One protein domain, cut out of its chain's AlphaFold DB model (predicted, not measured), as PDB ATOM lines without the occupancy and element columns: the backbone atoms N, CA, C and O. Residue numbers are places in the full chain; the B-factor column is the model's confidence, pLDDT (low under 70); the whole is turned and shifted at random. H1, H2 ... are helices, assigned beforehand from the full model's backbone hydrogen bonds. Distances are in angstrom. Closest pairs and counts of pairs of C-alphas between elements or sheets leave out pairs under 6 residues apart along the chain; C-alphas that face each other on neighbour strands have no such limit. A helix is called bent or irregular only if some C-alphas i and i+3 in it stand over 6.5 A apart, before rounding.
ATOM      1  N   TRP A  27     139.467 115.385 110.235       82.38
ATOM      2  CA  TRP A  27     139.542 115.468 111.702       82.38
ATOM      3  C   TRP A  27     138.686 116.602 112.288       82.38
ATOM      4  O   TRP A  27     138.294 116.542 113.452       82.38
ATOM      5  N   PHE A  28     138.316 117.611 111.487       80.12
ATOM      6  CA  PHE A  28     137.401 118.669 111.923       80.12
ATOM      7  C   PHE A  28     136.036 118.102 112.337       80.12
ATOM      8  O   PHE A  28     135.374 118.654 113.219       80.12
ATOM      9  N   ARG A  29     135.632 116.971 111.742       80.88
ATOM     10  CA  ARG A  29     134.414 116.249 112.116       80.88
ATOM     11  C   ARG A  29     134.480 115.748 113.558       80.88
ATOM     12  O   ARG A  29     133.538 115.979 114.307       80.88
ATOM     13  N   LEU A  30     135.625 115.203 113.977       82.44
ATOM     14  CA  LEU A  30     135.844 114.713 115.342       82.44
ATOM     15  C   LEU A  30     135.826 115.821 116.395       82.44
ATOM     16  O   LEU A  30     135.476 115.556 117.534       82.44
ATOM     17  N   VAL A  31     136.175 117.061 116.047       81.00
ATOM     18  CA  VAL A  31     136.086 118.189 116.992       81.00
ATOM     19  C   VAL A  31     134.675 118.768 117.024       81.00
ATOM     20  O   VAL A  31     134.144 119.109 118.080       81.00
ATOM     21  N   ARG A  32     134.048 118.898 115.853       81.56
ATOM     22  CA  ARG A  32     132.750 119.551 115.711       81.56
ATOM     23  C   ARG A  32     131.596 118.688 116.203       81.56
ATOM     24  O   ARG A  32     130.695 119.227 116.838       81.56
ATOM     25  N   GLU A  33     131.576 117.401 115.869       84.12
ATOM     26  CA  GLU A  33     130.465 116.513 116.222       84.12
ATOM     27  C   GLU A  33     130.248 116.430 117.736       84.12
ATOM     28  O   GLU A  33     129.114 116.665 118.147       84.12
ATOM     29  N   PRO A  34     131.281 116.244 118.583       83.69
ATOM     30  CA  PRO A  34     131.117 116.298 120.034       83.69
ATOM     31  C   PRO A  34     130.614 117.655 120.520       83.69
ATOM     32  O   PRO A  34     129.761 117.711 121.401       83.69
ATOM     33  N   LEU A  35     131.082 118.756 119.917       82.00
ATOM     34  CA  LEU A  35     130.621 120.102 120.264       82.00
ATOM     35  C   LEU A  35     129.125 120.278 119.963       82.00
ATOM     36  O   LEU A  35     128.370 120.803 120.780       82.00
ATOM     37  N   VAL A  36     128.689 119.829 118.782       82.81
ATOM     38  CA  VAL A  36     127.283 119.858 118.356       82.81
ATOM     39  C   VAL A  36     126.440 118.922 119.204       82.81
ATOM     40  O   VAL A  36     125.314 119.268 119.546       82.81
ATOM     41  N   TRP A  37     126.975 117.765 119.571       84.19
ATOM     42  CA  TRP A  37     126.292 116.818 120.434       84.19
ATOM     43  C   TRP A  37     126.118 117.378 121.850       84.19
ATOM     44  O   TRP A  37     125.014 117.331 122.380       84.19
ATOM     45  N   GLY A  38     127.145 118.026 122.408       83.12
ATOM     46  CA  GLY A  38     127.058 118.747 123.679       83.12
ATOM     47  C   GLY A  38     126.031 119.882 123.641       83.12
ATOM     48  O   GLY A  38     125.203 119.993 124.543       83.12
ATOM     49  N   MET A  39     126.010 120.672 122.559       81.88
ATOM     50  CA  MET A  39     124.966 121.680 122.331       81.88
ATOM     51  C   MET A  39     123.575 121.048 122.259       81.88
ATOM     52  O   MET A  39     122.657 121.532 122.911       81.88
ATOM     53  N   ARG A  40     123.412 119.941 121.525       82.00
ATOM     54  CA  ARG A  40     122.134 119.224 121.435       82.00
ATOM     55  C   ARG A  40     121.682 118.712 122.798       82.00
ATOM     56  O   ARG A  40     120.536 118.936 123.163       82.00
ATOM     57  N   LEU A  41     122.570 118.092 123.567       84.00
ATOM     58  CA  LEU A  41     122.258 117.569 124.895       84.00
ATOM     59  C   LEU A  41     121.817 118.687 125.851       84.00
ATOM     60  O   LEU A  41     120.797 118.557 126.527       84.00
ATOM     61  N   LEU A  42     122.535 119.813 125.855       82.06
ATOM     62  CA  LEU A  42     122.151 120.996 126.626       82.06
ATOM     63  C   LEU A  42     120.822 121.576 126.133       82.06
ATOM     64  O   LEU A  42     119.969 121.916 126.947       82.06
ATOM     65  N   SER A  43     120.611 121.646 124.818       80.44
ATOM     66  CA  SER A  43     119.363 122.165 124.254       80.44
ATOM     67  C   SER A  43     118.166 121.303 124.648       80.44
ATOM     68  O   SER A  43     117.156 121.845 125.080       80.44
ATOM     69  N   LEU A  44     118.313 119.973 124.627       82.75
ATOM     70  CA  LEU A  44     117.292 119.034 125.091       82.75
ATOM     71  C   LEU A  44     117.007 119.224 126.582       82.75
ATOM     72  O   LEU A  44     115.847 119.298 126.975       82.75
ATOM     73  N   ARG A  45     118.052 119.379 127.405       84.00
ATOM     74  CA  ARG A  45     117.909 119.634 128.847       84.00
ATOM     75  C   ARG A  45     117.173 120.944 129.148       84.00
ATOM     76  O   ARG A  45     116.445 121.011 130.130       84.00
ATOM     77  N   HIS A  46     117.363 121.971 128.321       77.31
ATOM     78  CA  HIS A  46     116.742 123.289 128.482       77.31
ATOM     79  C   HIS A  46     115.462 123.486 127.642       77.31
ATOM     80  O   HIS A  46     114.911 124.588 127.630       77.31
ATOM     81  N   GLY A  47     114.985 122.455 126.931       76.44
ATOM     82  CA  GLY A  47     113.801 122.537 126.064       76.44
ATOM     83  C   GLY A  47     113.939 123.517 124.887       76.44
ATOM     84  O   GLY A  47     112.941 124.069 124.426       76.44
ATOM     85  N   ILE A  48     115.166 123.770 124.429       74.75
ATOM     86  CA  ILE A  48     115.495 124.632 123.287       74.75
ATOM     87  C   ILE A  48     115.368 123.816 122.001       74.75
ATOM     88  O   ILE A  48     116.023 122.783 121.853       74.75
ATOM     89  N   ASP A  49     114.578 124.300 121.044       67.44
ATOM     90  CA  ASP A  49     114.450 123.665 119.733       67.44
ATOM     91  C   ASP A  49     114.716 124.678 118.625       67.44
ATOM     92  O   ASP A  49     113.877 125.511 118.290       67.44
ATOM     93  N   ALA A  50     115.890 124.568 118.003       65.94
ATOM     94  CA  ALA A  50     116.291 125.454 116.916       65.94
ATOM     95  C   ALA A  50     115.405 125.334 115.663       65.94
ATOM     96  O   ALA A  50     115.486 126.188 114.781       65.94
ATOM     97  N   ARG A  51     114.579 124.282 115.564       64.12
ATOM     98  CA  ARG A  51     113.573 124.124 114.502       64.12
ATOM     99  C   ARG A  51     112.305 124.939 114.754       64.12
ATOM    100  O   ARG A  51     111.480 125.044 113.859       64.12
ATOM    101  N   ARG A  52     112.141 125.530 115.942       65.31
ATOM    102  CA  ARG A  52     111.037 126.461 116.217       65.31
ATOM    103  C   ARG A  52     111.290 127.858 115.656       65.31
ATOM    104  O   ARG A  52     110.339 128.612 115.483       65.31
ATOM    105  N   HIS A  53     112.536 128.201 115.323       63.91
ATOM    106  CA  HIS A  53     112.831 129.492 114.712       63.91
ATOM    107  C   HIS A  53     112.330 129.559 113.273       63.91
ATOM    108  O   HIS A  53     112.774 128.807 112.399       63.91
ATOM    109  N   VAL A  54     111.446 130.524 113.026       60.28
ATOM    110  CA  VAL A  54     110.989 130.875 111.685       60.28
ATOM    111  C   VAL A  54     112.135 131.570 110.958       60.28
ATOM    112  O   VAL A  54     112.551 132.670 111.319       60.28
ATOM    113  N   VAL A  55     112.659 130.908 109.931       65.44
ATOM    114  CA  VAL A  55     113.712 131.434 109.062       65.44
ATOM    115  C   VAL A  55     113.197 131.546 107.632       65.44
ATOM    116  O   VAL A  55     112.516 130.656 107.133       65.44
ATOM    117  N   ASN A  56     113.572 132.623 106.942       62.22
ATOM    118  CA  ASN A  56     113.148 132.875 105.555       62.22
ATOM    119  C   ASN A  56     113.742 131.879 104.544       62.22
ATOM    120  O   ASN A  56     113.256 131.748 103.415       62.22
ATOM    121  N   ASN A  57     114.810 131.183 104.934       66.06
ATOM    122  CA  ASN A  57     115.518 130.243 104.086       66.06
ATOM    123  C   ASN A  57     115.463 128.823 104.675       66.06
ATOM    124  O   ASN A  57     115.929 128.636 105.804       66.06
ATOM    125  N   PRO A  58     114.956 127.819 103.934       66.88
ATOM    126  CA  PRO A  58     114.892 126.436 104.407       66.88
ATOM    127  C   PRO A  58     116.272 125.843 104.724       66.88
ATOM    128  O   PRO A  58     116.380 125.024 105.631       66.88
ATOM    129  N   GLU A  59     117.346 126.292 104.065       65.69
ATOM    130  CA  GLU A  59     118.716 125.853 104.384       65.69
ATOM    131  C   GLU A  59     119.177 126.328 105.778       65.69
ATOM    132  O   GLU A  59     120.079 125.744 106.381       65.69
ATOM    133  N   CYS A  60     118.564 127.391 106.306       69.00
ATOM    134  CA  CYS A  60     118.848 127.926 107.636       69.00
ATOM    135  C   CYS A  60     117.981 127.283 108.731       69.00
ATOM    136  O   CYS A  60     118.200 127.555 109.914       69.00
ATOM    137  N   HIS A  61     117.005 126.447 108.364       69.12
ATOM    138  CA  HIS A  61     116.061 125.855 109.305       69.12
ATOM    139  C   HIS A  61     116.774 124.856 110.222       69.12
ATOM    140  O   HIS A  61     117.470 123.950 109.763       69.12
ATOM    141  N   GLY A  62     116.653 125.035 111.542       67.38
ATOM    142  CA  GLY A  62     117.387 124.219 112.515       67.38
ATOM    143  C   GLY A  62     118.901 124.463 112.528       67.38
ATOM    144  O   GLY A  62     119.661 123.611 112.999       67.38
ATOM    145  N   CYS A  63     119.371 125.604 112.010       74.19
ATOM    146  CA  CYS A  63     120.793 125.921 112.022       74.19
ATOM    147  C   CYS A  63     121.332 125.977 113.462       74.19
ATOM    148  O   CYS A  63     120.768 126.623 114.348       74.19
ATOM    149  N   VAL A  64     122.495 125.349 113.674       75.06
ATOM    150  CA  VAL A  64     123.198 125.277 114.973       75.06
ATOM    151  C   VAL A  64     123.452 126.666 115.569       75.06
ATOM    152  O   VAL A  64     123.594 126.808 116.777       75.06
ATOM    153  N   ARG A  65     123.496 127.713 114.737       73.94
ATOM    154  CA  ARG A  65     123.719 129.088 115.187       73.94
ATOM    155  C   ARG A  65     122.558 129.641 116.016       73.94
ATOM    156  O   ARG A  65     122.828 130.352 116.975       73.94
ATOM    157  N   PHE A  66     121.316 129.279 115.693       74.38
ATOM    158  CA  PHE A  66     120.158 129.659 116.504       74.38
ATOM    159  C   PHE A  66     120.133 128.886 117.825       74.38
ATOM    160  O   PHE A  66     120.029 129.493 118.883       74.38
ATOM    161  N   MET A  67     120.381 127.568 117.768       77.06
ATOM    162  CA  MET A  67     120.534 126.728 118.966       77.06
ATOM    163  C   MET A  67     121.583 127.297 119.924       77.06
ATOM    164  O   MET A  67     121.360 127.378 121.125       77.06
ATOM    165  N   LYS A  68     122.735 127.697 119.376       79.94
ATOM    166  CA  LYS A  68     123.823 128.308 120.132       79.94
ATOM    167  C   LYS A  68     123.381 129.617 120.794       79.94
ATOM    168  O   LYS A  68     123.675 129.800 121.965       79.94
ATOM    169  N   ALA A  69     122.709 130.502 120.055       79.38
ATOM    170  CA  ALA A  69     122.267 131.794 120.576       79.38
ATOM    171  C   ALA A  69     121.288 131.623 121.749       79.38
ATOM    172  O   ALA A  69     121.504 132.206 122.807       79.38
ATOM    173  N   GLU A  70     120.285 130.748 121.614       79.25
ATOM    174  CA  GLU A  70     119.372 130.443 122.724       79.25
ATOM    175  C   GLU A  70     120.089 129.786 123.914       79.25
ATOM    176  O   GLU A  70     119.774 130.065 125.071       79.25
ATOM    177  N   LEU A  71     121.072 128.916 123.657       80.12
ATOM    178  CA  LEU A  71     121.868 128.300 124.720       80.12
ATOM    179  C   LEU A  71     122.744 129.311 125.462       80.12
ATOM    180  O   LEU A  71     122.913 129.173 126.669       80.12
ATOM    181  N   GLU A  72     123.307 130.306 124.776       82.06
ATOM    182  CA  GLU A  72     124.070 131.385 125.421       82.06
ATOM    183  C   GLU A  72     123.192 132.243 126.332       82.06
ATOM    184  O   GLU A  72     123.674 132.707 127.365       82.06
ATOM    185  N   GLU A  73     121.920 132.415 125.974       80.94
ATOM    186  CA  GLU A  73     120.947 133.164 126.767       80.94
ATOM    187  C   GLU A  73     120.460 132.367 127.987       80.94
ATOM    188  O   GLU A  73     120.452 132.883 129.103       80.94
ATOM    189  N   LYS A  74     120.106 131.087 127.807       81.44
ATOM    190  CA  LYS A  74     119.527 130.258 128.881       81.44
ATOM    191  C   LYS A  74     120.552 129.540 129.759       81.44
ATOM    192  O   LYS A  74     120.216 129.143 130.875       81.44
ATOM    193  N   SER A  75     121.772 129.308 129.272       80.94
ATOM    194  CA  SER A  75     122.781 128.502 129.968       80.94
ATOM    195  C   SER A  75     124.076 129.291 130.202       80.94
ATOM    196  O   SER A  75     124.936 129.374 129.318       80.94
ATOM    197  N   PRO A  76     124.295 129.820 131.422       82.25
ATOM    198  CA  PRO A  76     125.530 130.532 131.749       82.25
ATOM    199  C   PRO A  76     126.768 129.623 131.679       82.25
ATOM    200  O   PRO A  76     127.855 130.092 131.339       82.25
ATOM    201  N   LEU A  77     126.603 128.317 131.925       81.81
ATOM    202  CA  LEU A  77     127.661 127.320 131.743       81.81
ATOM    203  C   LEU A  77     128.067 127.202 130.271       81.81
ATOM    204  O   LEU A  77     129.257 127.196 129.951       81.81
ATOM    205  N   PHE A  78     127.082 127.141 129.369       83.62
ATOM    206  CA  PHE A  78     127.351 127.125 127.937       83.62
ATOM    207  C   PHE A  78     128.051 128.406 127.494       83.62
ATOM    208  O   PHE A  78     129.028 128.333 126.753       83.62
ATOM    209  N   ARG A  79     127.610 129.565 127.995       84.44
ATOM    210  CA  ARG A  79     128.258 130.851 127.725       84.44
ATOM    211  C   ARG A  79     129.729 130.839 128.143       84.44
ATOM    212  O   ARG A  79     130.576 131.195 127.334       84.44
ATOM    213  N   PHE A  80     130.046 130.367 129.349       84.75
ATOM    214  CA  PHE A  80     131.429 130.270 129.833       84.75
ATOM    215  C   PHE A  80     132.294 129.337 128.969       84.75
ATOM    216  O   PHE A  80     133.388 129.703 128.536       84.75
ATOM    217  N   LEU A  81     131.788 128.140 128.657       82.69
ATOM    218  CA  LEU A  81     132.487 127.187 127.790       82.69
ATOM    219  C   LEU A  81     132.675 127.742 126.377       82.69
ATOM    220  O   LEU A  81     133.755 127.621 125.797       82.69
ATOM    221  N   ASN A  82     131.644 128.371 125.820       84.44
ATOM    222  CA  ASN A  82     131.701 128.955 124.494       84.44
ATOM    223  C   ASN A  82     132.633 130.167 124.438       84.44
ATOM    224  O   ASN A  82     133.309 130.344 123.430       84.44
ATOM    225  N   ASP A  83     132.706 130.983 125.482       83.75
ATOM    226  CA  ASP A  83     133.651 132.099 125.552       83.75
ATOM    227  C   ASP A  83     135.103 131.595 125.588       83.75
ATOM    228  O   ASP A  83     135.995 132.145 124.946       83.75
ATOM    229  N   ARG A  84     135.341 130.445 126.229       85.19
ATOM    230  CA  ARG A  84     136.672 129.829 126.304       85.19
ATOM    231  C   ARG A  84     137.080 129.053 125.046       85.19
ATOM    232  O   ARG A  84     138.259 129.051 124.671       85.19
ATOM    233  N   ILE A  85     136.136 128.342 124.430       82.69
ATOM    234  CA  ILE A  85     136.368 127.426 123.297       82.69
ATOM    235  C   ILE A  85     136.116 128.126 121.957       82.69
ATOM    236  O   ILE A  85     136.864 127.920 121.003       82.69
ATOM    237  N   GLY A  86     135.103 128.986 121.879       79.75
ATOM    238  CA  GLY A  86     134.691 129.726 120.688       79.75
ATOM    239  C   GLY A  86     135.805 130.517 119.994       79.75
ATOM    240  O   GLY A  86     135.953 130.342 118.782       79.75
ATOM    241  N   PRO A  87     136.623 131.333 120.689       83.38
ATOM    242  CA  PRO A  87     137.714 132.069 120.051       83.38
ATOM    243  C   PRO A  87     138.804 131.135 119.523       83.38
ATOM    244  O   PRO A  87     139.289 131.339 118.413       83.38
ATOM    245  N   ARG A  88     139.135 130.060 120.250       84.12
ATOM    246  CA  ARG A  88     140.102 129.055 119.776       84.12
ATOM    247  C   ARG A  88     139.594 128.317 118.550       84.12
ATOM    248  O   ARG A  88     140.309 128.199 117.563       84.12
ATOM    249  N   PHE A  89     138.345 127.862 118.591       81.25
ATOM    250  CA  PHE A  89     137.712 127.178 117.471       81.25
ATOM    251  C   PHE A  89     137.582 128.103 116.256       81.25
ATOM    252  O   PHE A  89     137.831 127.687 115.127       81.25
ATOM    253  N   GLY A  90     137.234 129.371 116.482       78.88
ATOM    254  CA  GLY A  90     137.168 130.403 115.455       78.88
ATOM    255  C   GLY A  90     138.526 130.676 114.814       78.88
ATOM    256  O   GLY A  90     138.612 130.687 113.589       78.88
ATOM    257  N   ALA A  91     139.580 130.835 115.619       82.94
ATOM    258  CA  ALA A  91     140.947 131.027 115.143       82.94
ATOM    259  C   ALA A  91     141.445 129.811 114.353       82.94
ATOM    260  O   ALA A  91     141.903 129.964 113.227       82.94
ATOM    261  N   MET A  92     141.256 128.604 114.891       83.19
ATOM    262  CA  MET A  92     141.601 127.344 114.233       83.19
ATOM    263  C   MET A  92     140.880 127.204 112.885       83.19
ATOM    264  O   MET A  92     141.513 126.972 111.860       83.19
ATOM    265  N   ARG A  93     139.555 127.412 112.853       82.19
ATOM    266  CA  ARG A  93     138.761 127.384 111.616       82.19
ATOM    267  C   ARG A  93     139.240 128.428 110.611       82.19
ATOM    268  O   ARG A  93     139.362 128.116 109.435       82.19
ATOM    269  N   ASN A  94     139.478 129.659 111.056       82.25
ATOM    270  CA  ASN A  94     139.931 130.735 110.178       82.25
ATOM    271  C   ASN A  94     141.352 130.495 109.657       82.25
ATOM    272  O   ASN A  94     141.639 130.919 108.551       82.25
ATOM    273  N   ALA A  95     142.215 129.808 110.409       84.25
ATOM    274  CA  ALA A  95     143.540 129.409 109.938       84.25
ATOM    275  C   ALA A  95     143.471 128.302 108.869       84.25
ATOM    276  O   ALA A  95     144.304 128.263 107.971       84.25
ATOM    277  N   MET A  96     142.461 127.425 108.933       81.88
ATOM    278  CA  MET A  96     142.230 126.370 107.930       81.88
ATOM    279  C   MET A  96     141.570 126.876 106.635       81.88
ATOM    280  O   MET A  96     141.566 126.174 105.619       81.88
ATOM    281  N   LEU A  97     140.970 128.065 106.665       83.62
ATOM    282  CA  LEU A  97     140.243 128.645 105.538       83.62
ATOM    283  C   LEU A  97     141.014 129.821 104.950       83.62
ATOM    284  O   LEU A  97     141.624 130.612 105.664       83.62
ATOM    285  N   THR A  98     140.958 129.972 103.632       85.56
ATOM    286  CA  THR A  98     141.539 131.152 102.992       85.56
ATOM    287  C   THR A  98     140.642 132.369 103.211       85.56
ATOM    288  O   THR A  98     139.439 132.252 103.459       85.56
TER     289      THR A  98
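AT A GLANCE: This is residues 27 to 98 of the 119 residues of the protein "Nitroreductase" of Geobacter sp. Red96 (UniProt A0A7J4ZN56). The longest helix, the bent H3, and the short helix H2 form a wide U in one layer: H2 is one side, H3a the base and H3b the other side. The straight helix H1 lies over this U as a second layer, packing on H2 near one end and passing H3a and H3b with a wider gap, while a long loop of residues 46 to 63 at the H2 side leads from the end of H1 to the start of H2. The printed part has 72 residues with three named helices, in the order H1, H2, H3 along the chain, and no named strand; the class is all helix. The whole is only just compact, close to loose, with a radius of gyration of the C-alphas of 13.0 A, and spans 33 by 30 by 19 A.

IN THESE COORDINATES: H3, residues 76 to 96, was assigned as one helix by its hydrogen bonds, but it is bent, with C-alphas 84 and 87 lying 6.7 A apart. Its arm H3a, residues 76 to 84, is 12.4 A long and begins with C-alpha 76 at (125.530, 130.532, 131.749). Its arm H3b, residues 87 to 96, is 14.1 A long and ends with C-alpha 96 at (142.230, 126.370, 107.930). H2, residues 64 to 74, measures 15.2 A. H1, residues 27 to 45, measures 27.9 A from C-alpha 27 at (139.542, 115.468, 111.702) to C-alpha 45; it is neither bent nor irregular, but only just: C-alphas 31 and 34 are 6.1 A apart.

HOW THE PARTS SIT: The arms H3a and H3b stand at a steep tilt of 42 degrees. H2 and H3a touch only at the corner by their tight link, where the closest C-alphas, those of Glu 72 and Arg 79, are 4.8 A apart. They run opposite ways at a steep tilt of 56 degrees. H1 touches H2 with residues 36 to 43 alone; the closest C-alphas, those of Ser 43 and Leu 71, are 6.6 A apart. H1 and H2 run the same way at a steep tilt of 45 degrees. H1 and H3a are near each other, with 5 pairs of C-alphas within 10 A, and H1 and H3b are near each other, also with 5. H2 and H3b are apart. In H2, H3a and H3b every O i to N i+4 pair is within hydrogen-bond range; in H1, 13 of 15 are.

THE WHOLE: The two C-alphas farthest apart, those of Gly 47 and Thr 98, are separated by 37.1 A. The printed part has no cut. The link from H1 to H2, 18 residues, is long. The mean pLDDT of the printed part is 78.3, and residues 49 to 62, within that link, are under 70.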